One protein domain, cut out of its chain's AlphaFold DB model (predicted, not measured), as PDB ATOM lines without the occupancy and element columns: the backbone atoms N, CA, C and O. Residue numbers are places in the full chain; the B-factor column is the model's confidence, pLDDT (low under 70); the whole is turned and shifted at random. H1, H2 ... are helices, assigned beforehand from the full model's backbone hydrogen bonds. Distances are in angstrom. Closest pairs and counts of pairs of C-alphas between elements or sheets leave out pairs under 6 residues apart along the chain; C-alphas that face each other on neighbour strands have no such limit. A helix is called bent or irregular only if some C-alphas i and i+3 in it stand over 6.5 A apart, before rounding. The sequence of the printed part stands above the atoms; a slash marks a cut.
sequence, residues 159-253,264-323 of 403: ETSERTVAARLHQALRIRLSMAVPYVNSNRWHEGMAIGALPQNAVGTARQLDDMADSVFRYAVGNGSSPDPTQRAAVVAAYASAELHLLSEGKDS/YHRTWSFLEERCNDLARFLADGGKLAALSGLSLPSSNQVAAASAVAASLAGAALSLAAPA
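This is residues 159 to 253 and 264 to 323 of the 403 residues of the protein "Ubiquinone biosynthesis protein" of Thalassiosira oceanica (UniProt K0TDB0). The long helix H5 runs through the middle, with H6 on one side of it and H8 on another, both antiparallel to it; H1 and H4 cross this set on one side, H1 over H6 and H4 over H5 and H8. The short H2 and H3 lead from H1 to H4, H2 packing on residues 246 to 250 of H5 and H3 on H8, while the short H7 lies by residues 277 to 281 of H6, on the side away from H1. The printed part has 155 residues, with eight named helices in the order H1 to H8 and no named strand: all helix. It is compact, with a radius of gyration of the C-alphas of 14.8 A and spans of 41 by 36 by 27 A.

H1, residues 162 to 178, begins with C-alpha 162 at (-61.133, -43.441, 24.807) and is 23.9 A long. H2, residues 181 to 185, and H3, residues 189 to 197, follow. H4, residues 199 to 221, is 32.5 A long and irregular: C-alphas 200 and 203 are 7.1 A apart. H5, residues 229 to 253, is 36.7 A long and ends with C-alpha 253 at (-43.170, -71.830, 32.119). H6, residues 265 to 283, is 27.3 A long. H7 is residues 288 to 293. H8, residues 303 to 319, is 23.9 A long and ends with C-alpha 319 at (-36.995, -35.866, 36.304).

H5 is the hub, touching five helices. It touches H6 at a shallow tilt of 9 degrees, opposite ways, the closest C-alphas being those of Leu 246 and Thr 267, 5.7 A apart. It touches H8 at a shallow tilt of 18 degrees, opposite ways, closest at Ala 240 and Ala 309, C-alphas 6.0 A apart. Residues 209 to 217 of H4 touch residues 232 to 236 of H5, about perpendicular at 76 degrees; the closest C-alphas, of Ala 213 and Arg 232, are 5.3 A apart. H1 touches H6 at a steep tilt of 44 degrees, closest at Ala 166 and Asn 276, C-alphas 5.0 A apart. H6 and H7, a helical hairpin, only just touch, with 3 pairs of C-alphas within 8 A, closest at Phe 281 and Ala 290, 5.7 A. Every O i to N i+4 pair is within hydrogen-bond range in H1, H2, H3 and H6, against 17 of 19 in H4, 19 of 21 in H5, 11 of 13 in H8 and 0 of 2 in H7, where 3 of 3 O i to N i+3 pairs are.

The two C-alphas farthest apart, of Ser 253 and Ala 323, are 43.7 A apart. Residues 254 to 263 are not printed; C-alphas 253 and 264 are 9.7 A apart across this cut. Of the links that are printed whole, none is long. The mean pLDDT of the printed part is 77.0, with residues 286 to 323 among those under 70.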
ATOM      1  N   GLU A 159     -62.259 -40.269  15.226       55.28
ATOM      2  CA  GLU A 159     -62.598 -39.661  16.504       55.28
ATOM      3  C   GLU A 159     -61.683 -40.249  17.585       55.28
ATOM      4  O   GLU A 159     -61.568 -41.472  17.729       55.28
ATOM      5  N   THR A 160     -61.016 -39.383  18.351       65.06
ATOM      6  CA  THR A 160     -60.107 -39.766  19.441       65.06
ATOM      7  C   THR A 160     -60.900 -40.276  20.644       65.06
ATOM      8  O   THR A 160     -60.879 -39.688  21.725       65.06
ATOM      9  N   SER A 161     -61.654 -41.356  20.444       78.69
ATOM     10  CA  SER A 161     -62.427 -42.015  21.485       78.69
ATOM     11  C   SER A 161     -61.488 -42.696  22.478       78.69
ATOM     12  O   SER A 161     -60.445 -43.235  22.095       78.69
ATOM     13  N   GLU A 162     -61.882 -42.742  23.752       81.25
ATOM     14  CA  GLU A 162     -61.133 -43.441  24.807       81.25
ATOM     15  C   GLU A 162     -60.771 -44.881  24.416       81.25
ATOM     16  O   GLU A 162     -59.662 -45.337  24.684       81.25
ATOM     17  N   ARG A 163     -61.680 -45.589  23.730       82.25
ATOM     18  CA  ARG A 163     -61.451 -46.969  23.273       82.25
ATOM     19  C   ARG A 163     -60.377 -47.043  22.190       82.25
ATOM     20  O   ARG A 163     -59.540 -47.941  22.233       82.25
ATOM     21  N   THR A 164     -60.377 -46.096  21.253       88.69
ATOM     22  CA  THR A 164     -59.365 -46.003  20.192       88.69
ATOM     23  C   THR A 164     -57.988 -45.705  20.795       88.69
ATOM     24  O   THR A 164     -57.006 -46.365  20.455       88.69
ATOM     25  N   VAL A 165     -57.915 -44.778  21.756       91.62
ATOM     26  CA  VAL A 165     -56.675 -44.458  22.486       91.62
ATOM     27  C   VAL A 165     -56.182 -45.666  23.293       91.62
ATOM     28  O   VAL A 165     -55.009 -46.019  23.190       91.62
ATOM     29  N   ALA A 166     -57.061 -46.360  24.027       93.88
ATOM     30  CA  ALA A 166     -56.715 -47.569  24.781       93.88
ATOM     31  C   ALA A 166     -56.151 -48.684  23.882       93.88
ATOM     32  O   ALA A 166     -55.132 -49.288  24.220       93.88
ATOM     33  N   ALA A 167     -56.768 -48.923  22.719       93.56
ATOM     34  CA  ALA A 167     -56.304 -49.918  21.755       93.56
ATOM     35  C   ALA A 167     -54.917 -49.572  21.180       93.56
ATOM     36  O   ALA A 167     -54.040 -50.437  21.125       93.56
ATOM     37  N   ARG A 168     -54.679 -48.302  20.821       93.94
ATOM     38  CA  ARG A 168     -53.370 -47.834  20.329       93.94
ATOM     39  C   ARG A 168     -52.282 -47.916  21.409       93.94
ATOM     40  O   ARG A 168     -51.176 -48.370  21.120       93.94
ATOM     41  N   LEU A 169     -52.597 -47.547  22.657       95.56
ATOM     42  CA  LEU A 169     -51.700 -47.719  23.811       95.56
ATOM     43  C   LEU A 169     -51.331 -49.197  24.013       95.56
ATOM     44  O   LEU A 169     -50.151 -49.518  24.157       95.56
ATOM     45  N   HIS A 170     -52.322 -50.097  23.977       95.88
ATOM     46  CA  HIS A 170     -52.107 -51.540  24.123       95.88
ATOM     47  C   HIS A 170     -51.201 -52.091  23.027       95.88
ATOM     48  O   HIS A 170     -50.229 -52.780  23.328       95.88
ATOM     49  N   GLN A 171     -51.471 -51.737  21.769       95.81
ATOM     50  CA  GLN A 171     -50.674 -52.152  20.620       95.81
ATOM     51  C   GLN A 171     -49.214 -51.695  20.746       95.81
ATOM     52  O   GLN A 171     -48.305 -52.519  20.616       95.81
ATOM     53  N   ALA A 172     -48.979 -50.417  21.051       96.88
ATOM     54  CA  ALA A 172     -47.637 -49.855  21.160       96.88
ATOM     55  C   ALA A 172     -46.838 -50.451  22.334       96.88
ATOM     56  O   ALA A 172     -45.700 -50.895  22.153       96.88
ATOM     57  N   LEU A 173     -47.442 -50.547  23.524       96.62
ATOM     58  CA  LEU A 173     -46.792 -51.146  24.693       96.62
ATOM     59  C   LEU A 173     -46.556 -52.652  24.512       96.62
ATOM     60  O   LEU A 173     -45.504 -53.157  24.902       96.62
ATOM     61  N   ARG A 174     -47.471 -53.372  23.852       95.56
ATOM     62  CA  ARG A 174     -47.297 -54.790  23.512       95.56
ATOM     63  C   ARG A 174     -46.137 -55.009  22.542       95.56
ATOM     64  O   ARG A 174     -45.369 -55.948  22.743       95.56
ATOM     65  N   ILE A 175     -45.973 -54.148  21.532       96.50
ATOM     66  CA  ILE A 175     -44.802 -54.172  20.640       96.50
ATOM     67  C   ILE A 175     -43.525 -53.993  21.469       96.50
ATOM     68  O   ILE A 175     -42.631 -54.839  21.392       96.50
ATOM     69  N   ARG A 176     -43.464 -52.969  22.329       96.88
ATOM     70  CA  ARG A 176     -42.274 -52.679  23.146       96.88
ATOM     71  C   ARG A 176     -41.936 -53.776  24.163       96.88
ATOM     72  O   ARG A 176     -40.755 -54.049  24.377       96.88
ATOM     73  N   LEU A 177     -42.939 -54.422  24.762       94.88
ATOM     74  CA  LEU A 177     -42.760 -55.576  25.656       94.88
ATOM     75  C   LEU A 177     -42.319 -56.833  24.895       94.88
ATOM     76  O   LEU A 177     -41.496 -57.597  25.395       94.88
ATOM     77  N   SER A 178     -42.811 -57.045  23.668       94.50
ATOM     78  CA  SER A 178     -42.443 -58.217  22.856       94.50
ATOM     79  C   SER A 178     -40.946 -58.284  22.517       94.50
ATOM     80  O   SER A 178     -40.413 -59.375  22.337       94.50
ATOM     81  N   MET A 179     -40.249 -57.142  22.520       95.19
ATOM     82  CA  MET A 179     -38.793 -57.058  22.336       95.19
ATOM     83  C   MET A 179     -38.007 -57.601  23.542       95.19
ATOM     84  O   MET A 179     -36.909 -58.122  23.367       95.19
ATOM     85  N   ALA A 180     -38.568 -57.531  24.756       92.56
ATOM     86  CA  ALA A 180     -37.952 -58.075  25.971       92.56
ATOM     87  C   ALA A 180     -38.217 -59.583  26.158       92.56
ATOM     88  O   ALA A 180     -37.429 -60.274  26.808       92.56
ATOM     89  N   VAL A 181     -39.289 -60.120  25.554       91.94
ATOM     90  CA  VAL A 181     -39.709 -61.533  25.676       91.94
ATOM     91  C   VAL A 181     -38.580 -62.560  25.457       91.94
ATOM     92  O   VAL A 181     -38.520 -63.505  26.243       91.94
ATOM     93  N   PRO A 182     -37.654 -62.428  24.483       92.25
ATOM     94  CA  PRO A 182     -36.538 -63.370  24.334       92.25
ATOM     95  C   PRO A 182     -35.663 -63.488  25.592       92.25
ATOM     96  O   PRO A 182     -35.285 -64.591  25.980       92.25
ATOM     97  N   TYR A 183     -35.388 -62.368  26.267       92.06
ATOM     98  CA  TYR A 183     -34.569 -62.320  27.483       92.06
ATOM     99  C   TYR A 183     -35.361 -62.687  28.747       92.06
ATOM    100  O   TYR A 183     -34.774 -63.127  29.739       92.06
ATOM    101  N   VAL A 184     -36.691 -62.544  28.724       89.44
ATOM    102  CA  VAL A 184     -37.583 -63.105  29.752       89.44
ATOM    103  C   VAL A 184     -37.627 -64.631  29.641       89.44
ATOM    104  O   VAL A 184     -37.475 -65.308  30.653       89.44
ATOM    105  N   ASN A 185     -37.753 -65.176  28.427       88.75
ATOM    106  CA  ASN A 185     -37.742 -66.621  28.164       88.75
ATOM    107  C   ASN A 185     -36.423 -67.290  28.584       88.75
ATOM    108  O   ASN A 185     -36.455 -68.379  29.147       88.75
ATOM    109  N   SER A 186     -35.270 -66.645  28.365       88.88
ATOM    110  CA  SER A 186     -33.986 -67.150  28.880       88.88
ATOM    111  C   SER A 186     -33.768 -66.867  30.375       88.88
ATOM    112  O   SER A 186     -32.708 -67.188  30.900       88.88
ATOM    113  N   ASN A 187     -34.733 -66.247  31.067       88.88
ATOM    114  CA  ASN A 187     -34.628 -65.799  32.457       88.88
ATOM    115  C   ASN A 187     -33.369 -64.947  32.738       88.88
ATOM    116  O   ASN A 187     -32.699 -65.131  33.749       88.88
ATOM    117  N   ARG A 188     -33.043 -64.001  31.844       91.25
ATOM    118  CA  ARG A 188     -31.922 -63.047  32.011       91.25
ATOM    119  C   ARG A 188     -32.369 -61.586  32.061       91.25
ATOM    120  O   ARG A 188     -31.584 -60.721  32.429       91.25
ATOM    121  N   TRP A 189     -33.623 -61.268  31.726       92.62
ATOM    122  CA  TRP A 189     -34.091 -59.873  31.714       92.62
ATOM    123  C   TRP A 189     -34.057 -59.196  33.096       92.62
ATOM    124  O   TRP A 189     -33.754 -58.009  33.198       92.62
ATOM    125  N   HIS A 190     -34.268 -59.959  34.173       91.00
ATOM    126  CA  HIS A 190     -34.246 -59.431  35.539       91.00
ATOM    127  C   HIS A 190     -32.867 -58.869  35.958       91.00
ATOM    128  O   HIS A 190     -32.809 -57.907  36.722       91.00
ATOM    129  N   GLU A 191     -31.765 -59.410  35.425       92.50
ATOM    130  CA  GLU A 191     -30.407 -58.877  35.626       92.50
ATOM    131  C   GLU A 191     -30.227 -57.521  34.934       92.50
ATOM    132  O   GLU A 191     -29.734 -56.575  35.548       92.50
ATOM    133  N   GLY A 192     -30.682 -57.402  33.681       91.56
ATOM    134  CA  GLY A 192     -30.640 -56.150  32.922       91.56
ATOM    135  C   GLY A 192     -31.440 -55.039  33.608       91.56
ATOM    136  O   GLY A 192     -30.940 -53.925  33.771       91.56
ATOM    137  N   MET A 193     -32.636 -55.364  34.115       91.19
ATOM    138  CA  MET A 193     -33.434 -54.443  34.934       91.19
ATOM    139  C   MET A 193     -32.700 -54.015  36.211       91.19
ATOM    140  O   MET A 193     -32.682 -52.827  36.533       91.19
ATOM    141  N   ALA A 194     -32.063 -54.948  36.928       90.25
ATOM    142  CA  ALA A 194     -31.299 -54.630  38.134       90.25
ATOM    143  C   ALA A 194     -30.103 -53.705  37.840       90.25
ATOM    144  O   ALA A 194     -29.873 -52.757  38.587       90.25
ATOM    145  N   ILE A 195     -29.388 -53.926  36.730       91.06
ATOM    146  CA  ILE A 195     -28.286 -53.064  36.276       91.06
ATOM    147  C   ILE A 195     -28.796 -51.660  35.924       91.06
ATOM    148  O   ILE A 195     -28.198 -50.676  36.361       91.06
ATOM    149  N   GLY A 196     -29.906 -51.543  35.186       89.19
ATOM    150  CA  GLY A 196     -30.524 -50.249  34.860       89.19
ATOM    151  C   GLY A 196     -31.016 -49.475  36.091       89.19
ATOM    152  O   GLY A 196     -30.995 -48.249  36.110       89.19
ATOM    153  N   ALA A 197     -31.392 -50.182  37.159       87.12
ATOM    154  CA  ALA A 197     -31.856 -49.594  38.415       87.12
ATOM    155  C   ALA A 197     -30.750 -49.011  39.309       87.12
ATOM    156  O   ALA A 197     -31.057 -48.276  40.252       87.12
ATOM    157  N   LEU A 198     -29.480 -49.357  39.066       87.19
ATOM    158  CA  LEU A 198     -28.363 -48.876  39.880       87.19
ATOM    159  C   LEU A 198     -28.285 -47.338  39.819       87.19
ATOM    160  O   LEU A 198     -28.434 -46.789  38.727       87.19
ATOM    161  N   PRO A 199     -28.015 -46.615  40.925       86.94
ATOM    162  CA  PRO A 199     -28.114 -45.149  40.964       86.94
ATOM    163  C   PRO A 199     -27.327 -44.408  39.871       86.94
ATOM    164  O   PRO A 199     -27.800 -43.402  39.348       86.94
ATOM    165  N   GLN A 200     -26.155 -44.924  39.491       86.31
ATOM    166  CA  GLN A 200     -25.318 -44.381  38.417       86.31
ATOM    167  C   GLN A 200     -25.915 -44.549  37.004       86.31
ATOM    168  O   GLN A 200     -25.590 -43.774  36.110       86.31
ATOM    169  N   ASN A 201     -26.808 -45.525  36.816       87.62
ATOM    170  CA  ASN A 201     -27.471 -45.838  35.547       87.62
ATOM    171  C   ASN A 201     -28.913 -45.306  35.499       87.62
ATOM    172  O   ASN A 201     -29.394 -44.933  34.430       87.62
ATOM    173  N   ALA A 202     -29.581 -45.209  36.654       85.38
ATOM    174  CA  ALA A 202     -31.012 -44.937  36.785       85.38
ATOM    175  C   ALA A 202     -31.479 -43.662  36.064       85.38
ATOM    176  O   ALA A 202     -32.567 -43.647  35.496       85.38
ATOM    177  N   VAL A 203     -30.659 -42.604  36.025       88.31
ATOM    178  CA  VAL A 203     -30.976 -41.368  35.280       88.31
ATOM    179  C   VAL A 203     -30.970 -41.596  33.763       88.31
ATOM    180  O   VAL A 203     -31.801 -41.030  33.058       88.31
ATOM    181  N   GLY A 204     -30.061 -42.431  33.253       87.56
ATOM    182  CA  GLY A 204     -30.032 -42.838  31.846       87.56
ATOM    183  C   GLY A 204     -31.235 -43.713  31.500       87.56
ATOM    184  O   GLY A 204     -31.992 -43.385  30.588       87.56
ATOM    185  N   THR A 205     -31.485 -44.753  32.297       90.50
ATOM    186  CA  THR A 205     -32.643 -45.645  32.133       90.50
ATOM    187  C   THR A 205     -33.972 -44.886  32.203       90.50
ATOM    188  O   THR A 205     -34.854 -45.122  31.383       90.50
ATOM    189  N   ALA A 206     -34.114 -43.919  33.115       88.62
ATOM    190  CA  ALA A 206     -35.318 -43.095  33.215       88.62
ATOM    191  C   ALA A 206     -35.543 -42.210  31.973       88.62
ATOM    192  O   ALA A 206     -36.685 -42.069  31.548       88.62
ATOM    193  N   ARG A 207     -34.484 -41.677  31.342       91.06
ATOM    194  CA  ARG A 207     -34.599 -40.958  30.055       91.06
ATOM    195  C   ARG A 207     -35.047 -41.880  28.924       91.06
ATOM    196  O   ARG A 207     -35.955 -41.530  28.186       91.06
ATOM    197  N   GLN A 208     -34.488 -43.087  28.843       94.50
ATOM    198  CA  GLN A 208     -34.905 -44.079  27.846       94.50
ATOM    199  C   GLN A 208     -36.368 -44.523  28.038       94.50
ATOM    200  O   GLN A 208     -37.056 -44.832  27.067       94.50
ATOM    201  N   LEU A 209     -36.870 -44.542  29.276       93.69
ATOM    202  CA  LEU A 209     -38.289 -44.771  29.557       93.69
ATOM    203  C   LEU A 209     -39.162 -43.551  29.198       93.69
ATOM    204  O   LEU A 209     -40.266 -43.749  28.697       93.69
ATOM    205  N   ASP A 210     -38.671 -42.320  29.384       90.44
ATOM    206  CA  ASP A 210     -39.356 -41.081  28.970       90.44
ATOM    207  C   ASP A 210     -39.483 -40.991  27.433       90.44
ATOM    208  O   ASP A 210     -40.581 -40.772  26.923       90.44
ATOM    209  N   ASP A 211     -38.405 -41.284  26.692       93.75
ATOM    210  CA  ASP A 211     -38.379 -41.340  25.218       93.75
ATOM    211  C   ASP A 211     -39.361 -42.387  24.655       93.75
ATOM    212  O   ASP A 211     -40.022 -42.180  23.629       93.75
ATOM    213  N   MET A 212     -39.456 -43.538  25.332       96.44
ATOM    214  CA  MET A 212     -40.414 -44.598  25.014       96.44
ATOM    215  C   MET A 212     -41.847 -44.119  25.261       96.44
ATOM    216  O   MET A 212     -42.694 -44.247  24.376       96.44
ATOM    217  N   ALA A 213     -42.108 -43.518  26.424       93.88
ATOM    218  CA  ALA A 213     -43.426 -43.024  26.797       93.88
ATOM    219  C   ALA A 213     -43.924 -41.904  25.872       93.88
ATOM    220  O   ALA A 213     -45.088 -41.919  25.477       93.88
ATOM    221  N   ASP A 214     -43.050 -40.979  25.479       93.12
ATOM    222  CA  ASP A 214     -43.355 -39.932  24.505       93.12
ATOM    223  C   ASP A 214     -43.685 -40.512  23.116       93.12
ATOM    224  O   ASP A 214     -44.694 -40.146  22.510       93.12
ATOM    225  N   SER A 215     -42.904 -41.492  22.647       94.56
ATOM    226  CA  SER A 215     -43.160 -42.183  21.372       94.56
ATOM    227  C   SER A 215     -44.508 -42.926  21.372       94.56
ATOM    228  O   SER A 215     -45.272 -42.838  20.408       94.56
ATOM    229  N   VAL A 216     -44.831 -43.625  22.467       95.19
ATOM    230  CA  VAL A 216     -46.111 -44.332  22.664       95.19
ATOM    231  C   VAL A 216     -47.285 -43.355  22.742       95.19
ATOM    232  O   VAL A 216     -48.324 -43.589  22.123       95.19
ATOM    233  N   PHE A 217     -47.131 -42.249  23.472       92.38
ATOM    234  CA  PHE A 217     -48.180 -41.245  23.629       92.38
ATOM    235  C   PHE A 217     -48.517 -40.564  22.301       92.38
ATOM    236  O   PHE A 217     -49.690 -40.510  21.926       92.38
ATOM    237  N   ARG A 218     -47.501 -40.100  21.556       91.62
ATOM    238  CA  ARG A 218     -47.694 -39.443  20.253       91.62
ATOM    239  C   ARG A 218     -48.345 -40.371  19.226       91.62
ATOM    240  O   ARG A 218     -49.163 -39.911  18.435       91.62
ATOM    241  N   TYR A 219     -48.076 -41.678  19.283       91.94
ATOM    242  CA  TYR A 219     -48.797 -42.671  18.481       91.94
ATOM    243  C   TYR A 219     -50.274 -42.825  18.888       91.94
ATOM    244  O   TYR A 219     -51.152 -42.882  18.027       91.94
ATOM    245  N   ALA A 220     -50.569 -42.886  20.191       91.00
ATOM    246  CA  ALA A 220     -51.927 -43.133  20.670       91.00
ATOM    247  C   ALA A 220     -52.862 -41.921  20.512       91.00
ATOM    248  O   ALA A 220     -53.971 -42.062  19.986       91.00
ATOM    249  N   VAL A 221     -52.406 -40.745  20.952       87.12
ATOM    250  CA  VAL A 221     -53.178 -39.489  20.989       87.12
ATOM    251  C   VAL A 221     -53.035 -38.691  19.687       87.12
ATOM    252  O   VAL A 221     -53.971 -38.009  19.277       87.12
ATOM    253  N   GLY A 222     -51.898 -38.821  19.000       82.62
ATOM    254  CA  GLY A 222     -51.575 -38.120  17.758       82.62
ATOM    255  C   GLY A 222     -50.430 -37.112  17.917       82.62
ATOM    256  O   GLY A 222     -50.218 -36.528  18.978       82.62
ATOM    257  N   ASN A 223     -49.710 -36.861  16.820       73.69
ATOM    258  CA  ASN A 223     -48.484 -36.046  16.793       73.69
ATOM    259  C   ASN A 223     -48.668 -34.555  17.158       73.69
ATOM    260  O   ASN A 223     -47.676 -33.845  17.292       73.69
ATOM    261  N   GLY A 224     -49.905 -34.066  17.294       69.88
ATOM    262  CA  GLY A 224     -50.210 -32.671  17.636       69.88
ATOM    263  C   GLY A 224     -50.188 -32.346  19.135       69.88
ATOM    264  O   GLY A 224     -50.325 -31.179  19.493       69.88
ATOM    265  N   SER A 225     -50.035 -33.346  20.010       75.88
ATOM    266  CA  SER A 225     -50.004 -33.168  21.466       75.88
ATOM    267  C   SER A 225     -48.674 -33.657  22.040       75.88
ATOM    268  O   SER A 225     -48.297 -34.815  21.859       75.88
ATOM    269  N   SER A 226     -47.963 -32.775  22.744       81.31
ATOM    270  CA  SER A 226     -46.846 -33.159  23.609       81.31
ATOM    271  C   SER A 226     -47.395 -33.619  24.964       81.31
ATOM    272  O   SER A 226     -48.145 -32.850  25.573       81.31
ATOM    273  N   PRO A 227     -47.026 -34.806  25.471       81.56
ATOM    274  CA  PRO A 227     -47.521 -35.279  26.757       81.56
ATOM    275  C   PRO A 227     -46.982 -34.459  27.925       81.56
ATOM    276  O   PRO A 227     -45.785 -34.160  27.991       81.56
ATOM    277  N   ASP A 228     -47.836 -34.215  28.916       84.31
ATOM    278  CA  ASP A 228     -47.401 -33.700  30.211       84.31
ATOM    279  C   ASP A 228     -46.488 -34.714  30.929       84.31
ATOM    280  O   ASP A 228     -46.618 -35.930  30.735       84.31
ATOM    281  N   PRO A 229     -45.591 -34.269  31.829       80.81
ATOM    282  CA  PRO A 229     -44.720 -35.180  32.576       80.81
ATOM    283  C   PRO A 229     -45.489 -36.218  33.414       80.81
ATOM    284  O   PRO A 229     -45.030 -37.346  33.587       80.81
ATOM    285  N   THR A 230     -46.691 -35.875  33.891       83.12
ATOM    286  CA  THR A 230     -47.610 -36.803  34.577       83.12
ATOM    287  C   THR A 230     -48.157 -37.880  33.640       83.12
ATOM    288  O   THR A 230     -48.293 -39.033  34.045       83.12
ATOM    289  N   GLN A 231     -48.434 -37.531  32.381       85.56
ATOM    290  CA  GLN A 231     -48.914 -38.459  31.357       85.56
ATOM    291  C   GLN A 231     -47.807 -39.425  30.933       85.56
ATOM    292  O   GLN A 231     -48.049 -40.632  30.887       85.56
ATOM    293  N   ARG A 232     -46.573 -38.936  30.731       87.62
ATOM    294  CA  ARG A 232     -45.415 -39.809  30.474       87.62
ATOM    295  C   ARG A 232     -45.160 -40.761  31.640       87.62
ATOM    296  O   ARG A 232     -45.056 -41.964  31.422       87.62
ATOM    297  N   ALA A 233     -45.177 -40.267  32.880       84.31
ATOM    298  CA  ALA A 233     -45.032 -41.115  34.063       84.31
ATOM    299  C   ALA A 233     -46.131 -42.192  34.174       84.31
ATOM    300  O   ALA A 233     -45.833 -43.325  34.551       84.31
ATOM    301  N   ALA A 234     -47.379 -41.885  33.799       87.06
ATOM    302  CA  ALA A 234     -48.467 -42.863  33.769       87.06
ATOM    303  C   ALA A 234     -48.252 -43.953  32.694       87.06
ATOM    304  O   ALA A 234     -48.475 -45.133  32.971       87.06
ATOM    305  N   VAL A 235     -47.744 -43.592  31.505       91.38
ATOM    306  CA  VAL A 235     -47.336 -44.558  30.463       91.38
ATOM    307  C   VAL A 235     -46.182 -45.445  30.957       91.38
ATOM    308  O   VAL A 235     -46.259 -46.667  30.827       91.38
ATOM    309  N   VAL A 236     -45.146 -44.865  31.580       91.56
ATOM    310  CA  VAL A 236     -44.016 -45.623  32.158       91.56
ATOM    311  C   VAL A 236     -44.490 -46.580  33.256       91.56
ATOM    312  O   VAL A 236     -44.054 -47.728  33.287       91.56
ATOM    313  N   ALA A 237     -45.412 -46.161  34.126       86.88
ATOM    314  CA  ALA A 237     -45.970 -47.016  35.174       86.88
ATOM    315  C   ALA A 237     -46.796 -48.189  34.605       86.88
ATOM    316  O   ALA A 237     -46.681 -49.321  35.087       86.88
ATOM    317  N   ALA A 238     -47.587 -47.951  33.553       89.12
ATOM    318  CA  ALA A 238     -48.310 -49.005  32.841       89.12
ATOM    319  C   ALA A 238     -47.345 -50.003  32.169       89.12
ATOM    320  O   ALA A 238     -47.518 -51.212  32.320       89.12
ATOM    321  N   TYR A 239     -46.289 -49.513  31.507       93.38
ATOM    322  CA  TYR A 239     -45.234 -50.356  30.932       93.38
ATOM    323  C   TYR A 239     -44.531 -51.203  32.003       93.38
ATOM    324  O   TYR A 239     -44.510 -52.428  31.906       93.38
ATOM    325  N   ALA A 240     -43.998 -50.568  33.051       89.94
ATOM    326  CA  ALA A 240     -43.184 -51.235  34.064       89.94
ATOM    327  C   ALA A 240     -43.988 -52.261  34.881       89.94
ATOM    328  O   ALA A 240     -43.482 -53.334  35.202       89.94
ATOM    329  N   SER A 241     -45.261 -51.983  35.187       87.19
ATOM    330  CA  SER A 241     -46.124 -52.961  35.865       87.19
ATOM    331  C   SER A 241     -46.431 -54.182  34.988       87.19
ATOM    332  O   SER A 241     -46.417 -55.306  35.490       87.19
ATOM    333  N   ALA A 242     -46.637 -53.996  33.679       90.25
ATOM    334  CA  ALA A 242     -46.816 -55.100  32.738       90.25
ATOM    335  C   ALA A 242     -45.514 -55.886  32.487       90.25
ATOM    336  O   ALA A 242     -45.552 -57.108  32.372       90.25
ATOM    337  N   GLU A 243     -44.356 -55.222  32.471       89.56
ATOM    338  CA  GLU A 243     -43.030 -55.852  32.375       89.56
ATOM    339  C   GLU A 243     -42.721 -56.743  33.592       89.56
ATOM    340  O   GLU A 243     -42.241 -57.868  33.443       89.56
ATOM    341  N   LEU A 244     -43.077 -56.294  34.799       88.88
ATOM    342  CA  LEU A 244     -42.998 -57.121  36.006       88.88
ATOM    343  C   LEU A 244     -43.938 -58.331  35.947       88.88
ATOM    344  O   LEU A 244     -43.549 -59.433  36.330       88.88
ATOM    345  N   HIS A 245     -45.154 -58.148  35.430       85.62
ATOM    346  CA  HIS A 245     -46.105 -59.243  35.249       85.62
ATOM    347  C   HIS A 245     -45.599 -60.280  34.220       85.62
ATOM    348  O   HIS A 245     -45.743 -61.487  34.432       85.62
ATOM    349  N   LEU A 246     -44.925 -59.817  33.159       86.69
ATOM    350  CA  LEU A 246     -44.267 -60.650  32.144       86.69
ATOM    351  C   LEU A 246     -43.173 -61.543  32.755       86.69
ATOM    352  O   LEU A 246     -43.099 -62.732  32.441       86.69
ATOM    353  N   LEU A 247     -42.350 -60.989  33.656       85.81
ATOM    354  CA  LEU A 247     -41.322 -61.740  34.389       85.81
ATOM    355  C   LEU A 247     -41.924 -62.827  35.290       85.81
ATOM    356  O   LEU A 247     -41.420 -63.953  35.306       85.81
ATOM    357  N   SER A 248     -43.000 -62.513  36.018       84.62
ATOM    358  CA  SER A 248     -43.694 -63.486  36.871       84.62
ATOM    359  C   SER A 248     -44.270 -64.652  36.061       84.62
ATOM    360  O   SER A 248     -44.044 -65.805  36.415       84.62
ATOM    361  N   GLU A 249     -44.957 -64.376  34.947       79.62
ATOM    362  CA  GLU A 249     -45.564 -65.417  34.099       79.62
ATOM    363  C   GLU A 249     -44.507 -66.244  33.336       79.62
ATOM    364  O   GLU A 249     -44.715 -67.430  33.081       79.62
ATOM    365  N   GLY A 250     -43.346 -65.656  33.016       66.44
ATOM    366  CA  GLY A 250     -42.231 -66.363  32.380       66.44
ATOM    367  C   GLY A 250     -41.612 -67.453  33.262       66.44
ATOM    368  O   GLY A 250     -41.310 -68.540  32.770       66.44
ATOM    369  N   LYS A 251     -41.474 -67.204  34.570       61.22
ATOM    370  CA  LYS A 251     -40.835 -68.132  35.521       61.22
ATOM    371  C   LYS A 251     -41.558 -69.478  35.662       61.22
ATOM    372  O   LYS A 251     -40.906 -70.514  35.777       61.22
ATOM    373  N   ASP A 252     -42.888 -69.474  35.607       53.66
ATOM    374  CA  ASP A 252     -43.716 -70.677  35.783       53.66
ATOM    375  C   ASP A 252     -43.734 -71.573  34.526       53.66
ATOM    376  O   ASP A 252     -44.141 -72.735  34.587       53.66
ATOM    377  N   SER A 253     -43.229 -71.079  33.385       53.19
ATOM    378  CA  SER A 253     -43.170 -71.830  32.119       53.19
ATOM    379  C   SER A 253     -42.151 -72.986  32.103       53.19
ATOM    380  O   SER A 253     -42.081 -73.740  31.133       53.19
ATOM    381  N   TYR A 264     -47.862 -65.757  27.644       79.75
ATOM    382  CA  TYR A 264     -48.126 -64.464  28.291       79.75
ATOM    383  C   TYR A 264     -49.568 -63.929  28.220       79.75
ATOM    384  O   TYR A 264     -49.792 -62.719  28.262       79.75
ATOM    385  N   HIS A 265     -50.576 -64.804  28.102       85.19
ATOM    386  CA  HIS A 265     -51.970 -64.362  27.970       85.19
ATOM    387  C   HIS A 265     -52.434 -63.495  29.150       85.19
ATOM    388  O   HIS A 265     -53.110 -62.493  28.914       85.19
ATOM    389  N   ARG A 266     -52.040 -63.830  30.390       85.94
ATOM    390  CA  ARG A 266     -52.426 -63.037  31.570       85.94
ATOM    391  C   ARG A 266     -51.794 -61.650  31.522       85.94
ATOM    392  O   ARG A 266     -52.481 -60.666  31.767       85.94
ATOM    393  N   THR A 267     -50.523 -61.570  31.133       88.56
ATOM    394  CA  THR A 267     -49.811 -60.299  30.947       88.56
ATOM    395  C   THR A 267     -50.459 -59.420  29.873       88.56
ATOM    396  O   THR A 267     -50.614 -58.220  30.087       88.56
ATOM    397  N   TRP A 268     -50.906 -59.987  28.746       91.56
ATOM    398  CA  TRP A 268     -51.574 -59.200  27.698       91.56
ATOM    399  C   TRP A 268     -52.950 -58.671  28.121       91.56
ATOM    400  O   TRP A 268     -53.292 -57.555  27.732       91.56
ATOM    401  N   SER A 269     -53.705 -59.422  28.930       91.56
ATOM    402  CA  SER A 269     -54.967 -58.953  29.521       91.56
ATOM    403  C   SER A 269     -54.742 -57.910  30.621       91.56
ATOM    404  O   SER A 269     -55.420 -56.889  30.635       91.56
ATOM    405  N   PHE A 270     -53.738 -58.089  31.487       91.62
ATOM    406  CA  PHE A 270     -53.348 -57.076  32.476       91.62
ATOM    407  C   PHE A 270     -52.932 -55.755  31.806       91.62
ATOM    408  O   PHE A 270     -53.337 -54.676  32.240       91.62
ATOM    409  N   LEU A 271     -52.165 -55.832  30.712       92.81
ATOM    410  CA  LEU A 271     -51.803 -54.663  29.911       92.81
ATOM    411  C   LEU A 271     -53.045 -53.987  29.310       92.81
ATOM    412  O   LEU A 271     -53.120 -52.765  29.304       92.81
ATOM    413  N   GLU A 272     -54.026 -54.756  28.832       93.56
ATOM    414  CA  GLU A 272     -55.282 -54.223  28.284       93.56
ATOM    415  C   GLU A 272     -56.072 -53.445  29.345       93.56
ATOM    416  O   GLU A 272     -56.508 -52.322  29.088       93.56
ATOM    417  N   GLU A 273     -56.192 -53.977  30.563       91.62
ATOM    418  CA  GLU A 273     -56.795 -53.264  31.695       91.62
ATOM    419  C   GLU A 273     -56.057 -51.950  31.994       91.62
ATOM    420  O   GLU A 273     -56.683 -50.889  32.028       91.62
ATOM    421  N   ARG A 274     -54.722 -51.986  32.123       90.94
ATOM    422  CA  ARG A 274     -53.920 -50.781  32.396       90.94
ATOM    423  C   ARG A 274     -53.976 -49.751  31.265       90.94
ATOM    424  O   ARG A 274     -53.990 -48.558  31.554       90.94
ATOM    425  N   CYS A 275     -54.071 -50.168  30.002       93.44
ATOM    426  CA  CYS A 275     -54.261 -49.256  28.869       93.44
ATOM    427  C   CYS A 275     -55.656 -48.613  28.856       93.44
ATOM    428  O   CYS A 275     -55.770 -47.439  28.505       93.44
ATOM    429  N   ASN A 276     -56.700 -49.334  29.279       91.62
ATOM    430  CA  ASN A 276     -58.037 -48.763  29.462       91.62
ATOM    431  C   ASN A 276     -58.071 -47.746  30.618       91.62
ATOM    432  O   ASN A 276     -58.663 -46.679  30.473       91.62
ATOM    433  N   ASP A 277     -57.418 -48.041  31.745       89.44
ATOM    434  CA  ASP A 277     -57.309 -47.107  32.875       89.44
ATOM    435  C   ASP A 277     -56.519 -45.846  32.485       89.44
ATOM    436  O   ASP A 277     -56.934 -44.724  32.781       89.44
ATOM    437  N   LEU A 278     -55.418 -46.024  31.748       89.62
ATOM    438  CA  LEU A 278     -54.601 -44.938  31.212       89.62
ATOM    439  C   LEU A 278     -55.380 -44.068  30.213       89.62
ATOM    440  O   LEU A 278     -55.314 -42.847  30.307       89.62
ATOM    441  N   ALA A 279     -56.157 -44.655  29.299       91.00
ATOM    442  CA  ALA A 279     -56.954 -43.888  28.339       91.00
ATOM    443  C   ALA A 279     -58.010 -42.997  29.019       91.00
ATOM    444  O   ALA A 279     -58.164 -41.840  28.626       91.00
ATOM    445  N   ARG A 280     -58.669 -43.485  30.083       89.69
ATOM    446  CA  ARG A 280     -59.580 -42.670  30.913       89.69
ATOM    447  C   ARG A 280     -58.838 -41.524  31.602       89.69
ATOM    448  O   ARG A 280     -59.268 -40.380  31.525       89.69
ATOM    449  N   PHE A 281     -57.682 -41.810  32.207       86.62
ATOM    450  CA  PHE A 281     -56.832 -40.789  32.832       86.62
ATOM    451  C   PHE A 281     -56.395 -39.690  31.842       86.62
ATOM    452  O   PHE A 281     -56.338 -38.513  32.208       86.62
ATOM    453  N   LEU A 282     -56.111 -40.053  30.585       86.19
ATOM    454  CA  LEU A 282     -55.803 -39.086  29.530       86.19
ATOM    455  C   LEU A 282     -57.034 -38.255  29.130       86.19
ATOM    456  O   LEU A 282     -56.908 -37.038  28.994       86.19
ATOM    457  N   ALA A 283     -58.216 -38.871  29.011       84.25
ATOM    458  CA  ALA A 283     -59.470 -38.174  28.706       84.25
ATOM    459  C   ALA A 283     -59.902 -37.187  29.811       84.25
ATOM    460  O   ALA A 283     -60.348 -36.082  29.506       84.25
ATOM    461  N   ASP A 284     -59.664 -37.518  31.086       81.44
ATOM    462  CA  ASP A 284     -59.889 -36.631  32.244       81.44
ATOM    463  C   ASP A 284     -58.888 -35.450  32.339       81.44
ATOM    464  O   ASP A 284     -58.926 -34.645  33.282       81.44
ATOM    465  N   GLY A 285     -57.974 -35.326  31.369       71.06
ATOM    466  CA  GLY A 285     -56.973 -34.263  31.300       71.06
ATOM    467  C   GLY A 285     -55.789 -34.471  32.246       71.06
ATOM    468  O   GLY A 285     -55.243 -33.499  32.761       71.06
ATOM    469  N   GLY A 286     -55.411 -35.722  32.533       64.88
ATOM    470  CA  GLY A 286     -54.179 -36.055  33.261       64.88
ATOM    471  C   GLY A 286     -54.143 -35.635  34.738       64.88
ATOM    472  O   GLY A 286     -53.068 -35.549  35.339       64.88
ATOM    473  N   LYS A 287     -55.300 -35.344  35.345       61.88
ATOM    474  CA  LYS A 287     -55.395 -34.858  36.729       61.88
ATOM    475  C   LYS A 287     -55.024 -35.952  37.730       61.88
ATOM    476  O   LYS A 287     -55.596 -37.037  37.712       61.88
ATOM    477  N   LEU A 288     -54.153 -35.618  38.686       53.41
ATOM    478  CA  LEU A 288     -53.664 -36.515  39.750       53.41
ATOM    479  C   LEU A 288     -54.766 -37.296  40.495       53.41
ATOM    480  O   LEU A 288     -54.535 -38.432  40.889       53.41
ATOM    481  N   ALA A 289     -55.970 -36.733  40.645       49.81
ATOM    482  CA  ALA A 289     -57.106 -37.416  41.271       49.81
ATOM    483  C   ALA A 289     -57.547 -38.698  40.525       49.81
ATOM    484  O   ALA A 289     -57.958 -39.665  41.168       49.81
ATOM    485  N   ALA A 290     -57.417 -38.736  39.194       48.94
ATOM    486  CA  ALA A 290     -57.778 -39.888  38.365       48.94
ATOM    487  C   ALA A 290     -56.736 -41.028  38.420       48.94
ATOM    488  O   ALA A 290     -57.064 -42.173  38.111       48.94
ATOM    489  N   LEU A 291     -55.513 -40.771  38.915       49.88
ATOM    490  CA  LEU A 291     -54.507 -41.822  39.153       49.88
ATOM    491  C   LEU A 291     -54.957 -42.849  40.208       49.88
ATOM    492  O   LEU A 291     -54.420 -43.950  40.250       49.88
ATOM    493  N   SER A 292     -55.980 -42.530  41.010       51.28
ATOM    494  CA  SER A 292     -56.613 -43.450  41.970       51.28
ATOM    495  C   SER A 292     -57.138 -44.749  41.334       51.28
ATOM    496  O   SER A 292     -57.357 -45.724  42.047       51.28
ATOM    497  N   GLY A 293     -57.353 -44.770  40.010       44.81
ATOM    498  CA  GLY A 293     -57.752 -45.962  39.253       44.81
ATOM    499  C   GLY A 293     -56.598 -46.860  38.783       44.81
ATOM    500  O   GLY A 293     -56.845 -48.002  38.403       44.81
ATOM    501  N   LEU A 294     -55.342 -46.396  38.820       50.56
ATOM    502  CA  LEU A 294     -54.181 -47.196  38.413       50.56
ATOM    503  C   LEU A 294     -53.810 -48.190  39.519       50.56
ATOM    504  O   LEU A 294     -52.966 -47.929  40.375       50.56
ATOM    505  N   SER A 295     -54.462 -49.352  39.490       44.47
ATOM    506  CA  SER A 295     -54.193 -50.450  40.417       44.47
ATOM    507  C   SER A 295     -52.770 -50.993  40.221       44.47
ATOM    508  O   SER A 295     -52.478 -51.712  39.262       44.47
ATOM    509  N   LEU A 296     -51.874 -50.629  41.142       42.41
ATOM    510  CA  LEU A 296     -50.550 -51.234  41.274       42.41
ATOM    511  C   LEU A 296     -50.688 -52.689  41.768       42.41
ATOM    512  O   LEU A 296     -51.567 -52.969  42.587       42.41
ATOM    513  N   PRO A 297     -49.840 -53.624  41.297       39.94
ATOM    514  CA  PRO A 297     -49.969 -55.041  41.625       39.94
ATOM    515  C   PRO A 297     -49.806 -55.315  43.127       39.94
ATOM    516  O   PRO A 297     -48.901 -54.798  43.782       39.94
ATOM    517  N   SER A 298     -50.683 -56.169  43.661       34.59
ATOM    518  CA  SER A 298     -50.768 -56.489  45.089       34.59
ATOM    519  C   SER A 298     -49.498 -57.149  45.652       34.59
ATOM    520  O   SER A 298     -48.816 -57.933  44.994       34.59
ATOM    521  N   SER A 299     -49.226 -56.869  46.926       40.34
ATOM    522  CA  SER A 299     -47.914 -56.924  47.597       40.34
ATOM    523  C   SER A 299     -47.142 -58.253  47.646       40.34
ATOM    524  O   SER A 299     -45.971 -58.245  48.019       40.34
ATOM    525  N   ASN A 300     -47.737 -59.403  47.320       35.12
ATOM    526  CA  ASN A 300     -47.243 -60.684  47.856       35.12
ATOM    527  C   ASN A 300     -46.276 -61.486  46.959       35.12
ATOM    528  O   ASN A 300     -45.858 -62.559  47.385       35.12
ATOM    529  N   GLN A 301     -45.899 -61.019  45.757       39.59
ATOM    530  CA  GLN A 301     -44.974 -61.771  44.875       39.59
ATOM    531  C   GLN A 301     -43.879 -60.956  44.148       39.59
ATOM    532  O   GLN A 301     -43.130 -61.535  43.367       39.59
ATOM    533  N   VAL A 302     -43.739 -59.640  44.377       40.25
ATOM    534  CA  VAL A 302     -42.919 -58.773  43.486       40.25
ATOM    535  C   VAL A 302     -41.832 -57.943  44.202       40.25
ATOM    536  O   VAL A 302     -41.082 -57.232  43.543       40.25
ATOM    537  N   ALA A 303     -41.671 -58.072  45.525       34.91
ATOM    538  CA  ALA A 303     -40.933 -57.128  46.387       34.91
ATOM    539  C   ALA A 303     -39.540 -56.651  45.896       34.91
ATOM    540  O   ALA A 303     -39.212 -55.475  46.044       34.91
ATOM    541  N   ALA A 304     -38.720 -57.525  45.299       31.52
ATOM    542  CA  ALA A 304     -37.389 -57.148  44.803       31.52
ATOM    543  C   ALA A 304     -37.434 -56.353  43.482       31.52
ATOM    544  O   ALA A 304     -36.685 -55.395  43.296       31.52
ATOM    545  N   ALA A 305     -38.331 -56.726  42.568       30.31
ATOM    546  CA  ALA A 305     -38.436 -56.114  41.245       30.31
ATOM    547  C   ALA A 305     -39.386 -54.899  41.240       30.31
ATOM    548  O   ALA A 305     -39.189 -53.955  40.477       30.31
ATOM    549  N   SER A 306     -40.358 -54.851  42.160       39.56
ATOM    550  CA  SER A 306     -41.186 -53.665  42.401       39.56
ATOM    551  C   SER A 306     -40.375 -52.505  42.971       39.56
ATOM    552  O   SER A 306     -40.654 -51.366  42.621       39.56
ATOM    553  N   ALA A 307     -39.348 -52.766  43.789       38.16
ATOM    554  CA  ALA A 307     -38.430 -51.726  44.258       38.16
ATOM    555  C   ALA A 307     -37.652 -51.088  43.093       38.16
ATOM    556  O   ALA A 307     -37.525 -49.869  43.034       38.16
ATOM    557  N   VAL A 308     -37.208 -51.896  42.124       40.41
ATOM    558  CA  VAL A 308     -36.575 -51.429  40.880       40.41
ATOM    559  C   VAL A 308     -37.548 -50.609  40.031       40.41
ATOM    560  O   VAL A 308     -37.243 -49.469  39.688       40.41
ATOM    561  N   ALA A 309     -38.738 -51.138  39.736       40.69
ATOM    562  CA  ALA A 309     -39.728 -50.434  38.923       40.69
ATOM    563  C   ALA A 309     -40.235 -49.145  39.591       40.69
ATOM    564  O   ALA A 309     -40.396 -48.134  38.914       40.69
ATOM    565  N   ALA A 310     -40.436 -49.143  40.911       49.16
ATOM    566  CA  ALA A 310     -40.820 -47.952  41.666       49.16
ATOM    567  C   ALA A 310     -39.669 -46.947  41.812       49.16
ATOM    568  O   ALA A 310     -39.922 -45.747  41.826       49.16
ATOM    569  N   SER A 311     -38.413 -47.404  41.866       49.78
ATOM    570  CA  SER A 311     -37.234 -46.531  41.823       49.78
ATOM    571  C   SER A 311     -37.078 -45.877  40.447       49.78
ATOM    572  O   SER A 311     -36.863 -44.674  40.370       49.78
ATOM    573  N   LEU A 312     -37.277 -46.621  39.353       46.03
ATOM    574  CA  LEU A 312     -37.202 -46.095  37.984       46.03
ATOM    575  C   LEU A 312     -38.400 -45.199  37.626       46.03
ATOM    576  O   LEU A 312     -38.204 -44.115  37.083       46.03
ATOM    577  N   ALA A 313     -39.627 -45.581  37.993       45.53
ATOM    578  CA  ALA A 313     -40.806 -44.723  37.851       45.53
ATOM    579  C   ALA A 313     -40.724 -43.492  38.774       45.53
ATOM    580  O   ALA A 313     -41.078 -42.387  38.368       45.53
ATOM    581  N   GLY A 314     -40.188 -43.651  39.987       54.47
ATOM    582  CA  GLY A 314     -39.881 -42.557  40.909       54.47
ATOM    583  C   GLY A 314     -38.782 -41.629  40.386       54.47
ATOM    584  O   GLY A 314     -38.882 -40.417  40.551       54.47
ATOM    585  N   ALA A 315     -37.772 -42.160  39.693       50.81
ATOM    586  CA  ALA A 315     -36.738 -41.378  39.020       50.81
ATOM    587  C   ALA A 315     -37.299 -40.621  37.809       50.81
ATOM    588  O   ALA A 315     -36.991 -39.442  37.652       50.81
ATOM    589  N   ALA A 316     -38.180 -41.233  37.011       41.31
ATOM    590  CA  ALA A 316     -38.906 -40.546  35.940       41.31
ATOM    591  C   ALA A 316     -39.793 -39.409  36.493       41.31
ATOM    592  O   ALA A 316     -39.736 -38.282  36.003       41.31
ATOM    593  N   LEU A 317     -40.523 -39.650  37.589       53.00
ATOM    594  CA  LEU A 317     -41.265 -38.612  38.323       53.00
ATOM    595  C   LEU A 317     -40.346 -37.528  38.925       53.00
ATOM    596  O   LEU A 317     -40.727 -36.363  38.991       53.00
ATOM    597  N   SER A 318     -39.127 -37.878  39.338       50.44
ATOM    598  CA  SER A 318     -38.133 -36.918  39.839       50.44
ATOM    599  C   SER A 318     -37.543 -36.057  38.713       50.44
ATOM    600  O   SER A 318     -37.350 -34.856  38.888       50.44
ATOM    601  N   LEU A 319     -37.350 -36.621  37.514       51.00
ATOM    602  CA  LEU A 319     -36.995 -35.866  36.304       51.00
ATOM    603  C   LEU A 319     -38.135 -34.946  35.828       51.00
ATOM    604  O   LEU A 319     -37.865 -33.921  35.206       51.00
ATOM    605  N   ALA A 320     -39.387 -35.262  36.171       40.69
ATOM    606  CA  ALA A 320     -40.557 -34.411  35.953       40.69
ATOM    607  C   ALA A 320     -40.700 -33.250  36.967       40.69
ATOM    608  O   ALA A 320     -41.435 -32.293  36.707       40.69
ATOM    609  N   ALA A 321     -39.985 -33.283  38.098       41.41
ATOM    610  CA  ALA A 321     -40.110 -32.294  39.172       41.41
ATOM    611  C   ALA A 321     -39.844 -30.811  38.797       41.41
ATOM    612  O   ALA A 321     -40.555 -29.952  39.333       41.41
ATOM    613  N   PRO A 322     -38.893 -30.433  37.907       43.56
ATOM    614  CA  PRO A 322     -38.596 -29.019  37.667       43.56
ATOM    615  C   PRO A 322     -39.714 -28.262  36.928       43.56
ATOM    616  O   PRO A 322     -39.733 -27.034  36.971       43.56
ATOM    617  N   ALA A 323     -40.682 -28.957  36.315       37.31
ATOM    618  CA  ALA A 323     -41.819 -28.319  35.646       37.31
ATOM    619  C   ALA A 323     -42.821 -27.670  36.625       37.31
ATOM    620  O   ALA A 323     -43.467 -26.685  36.277       37.31
TER     621      ALA A 323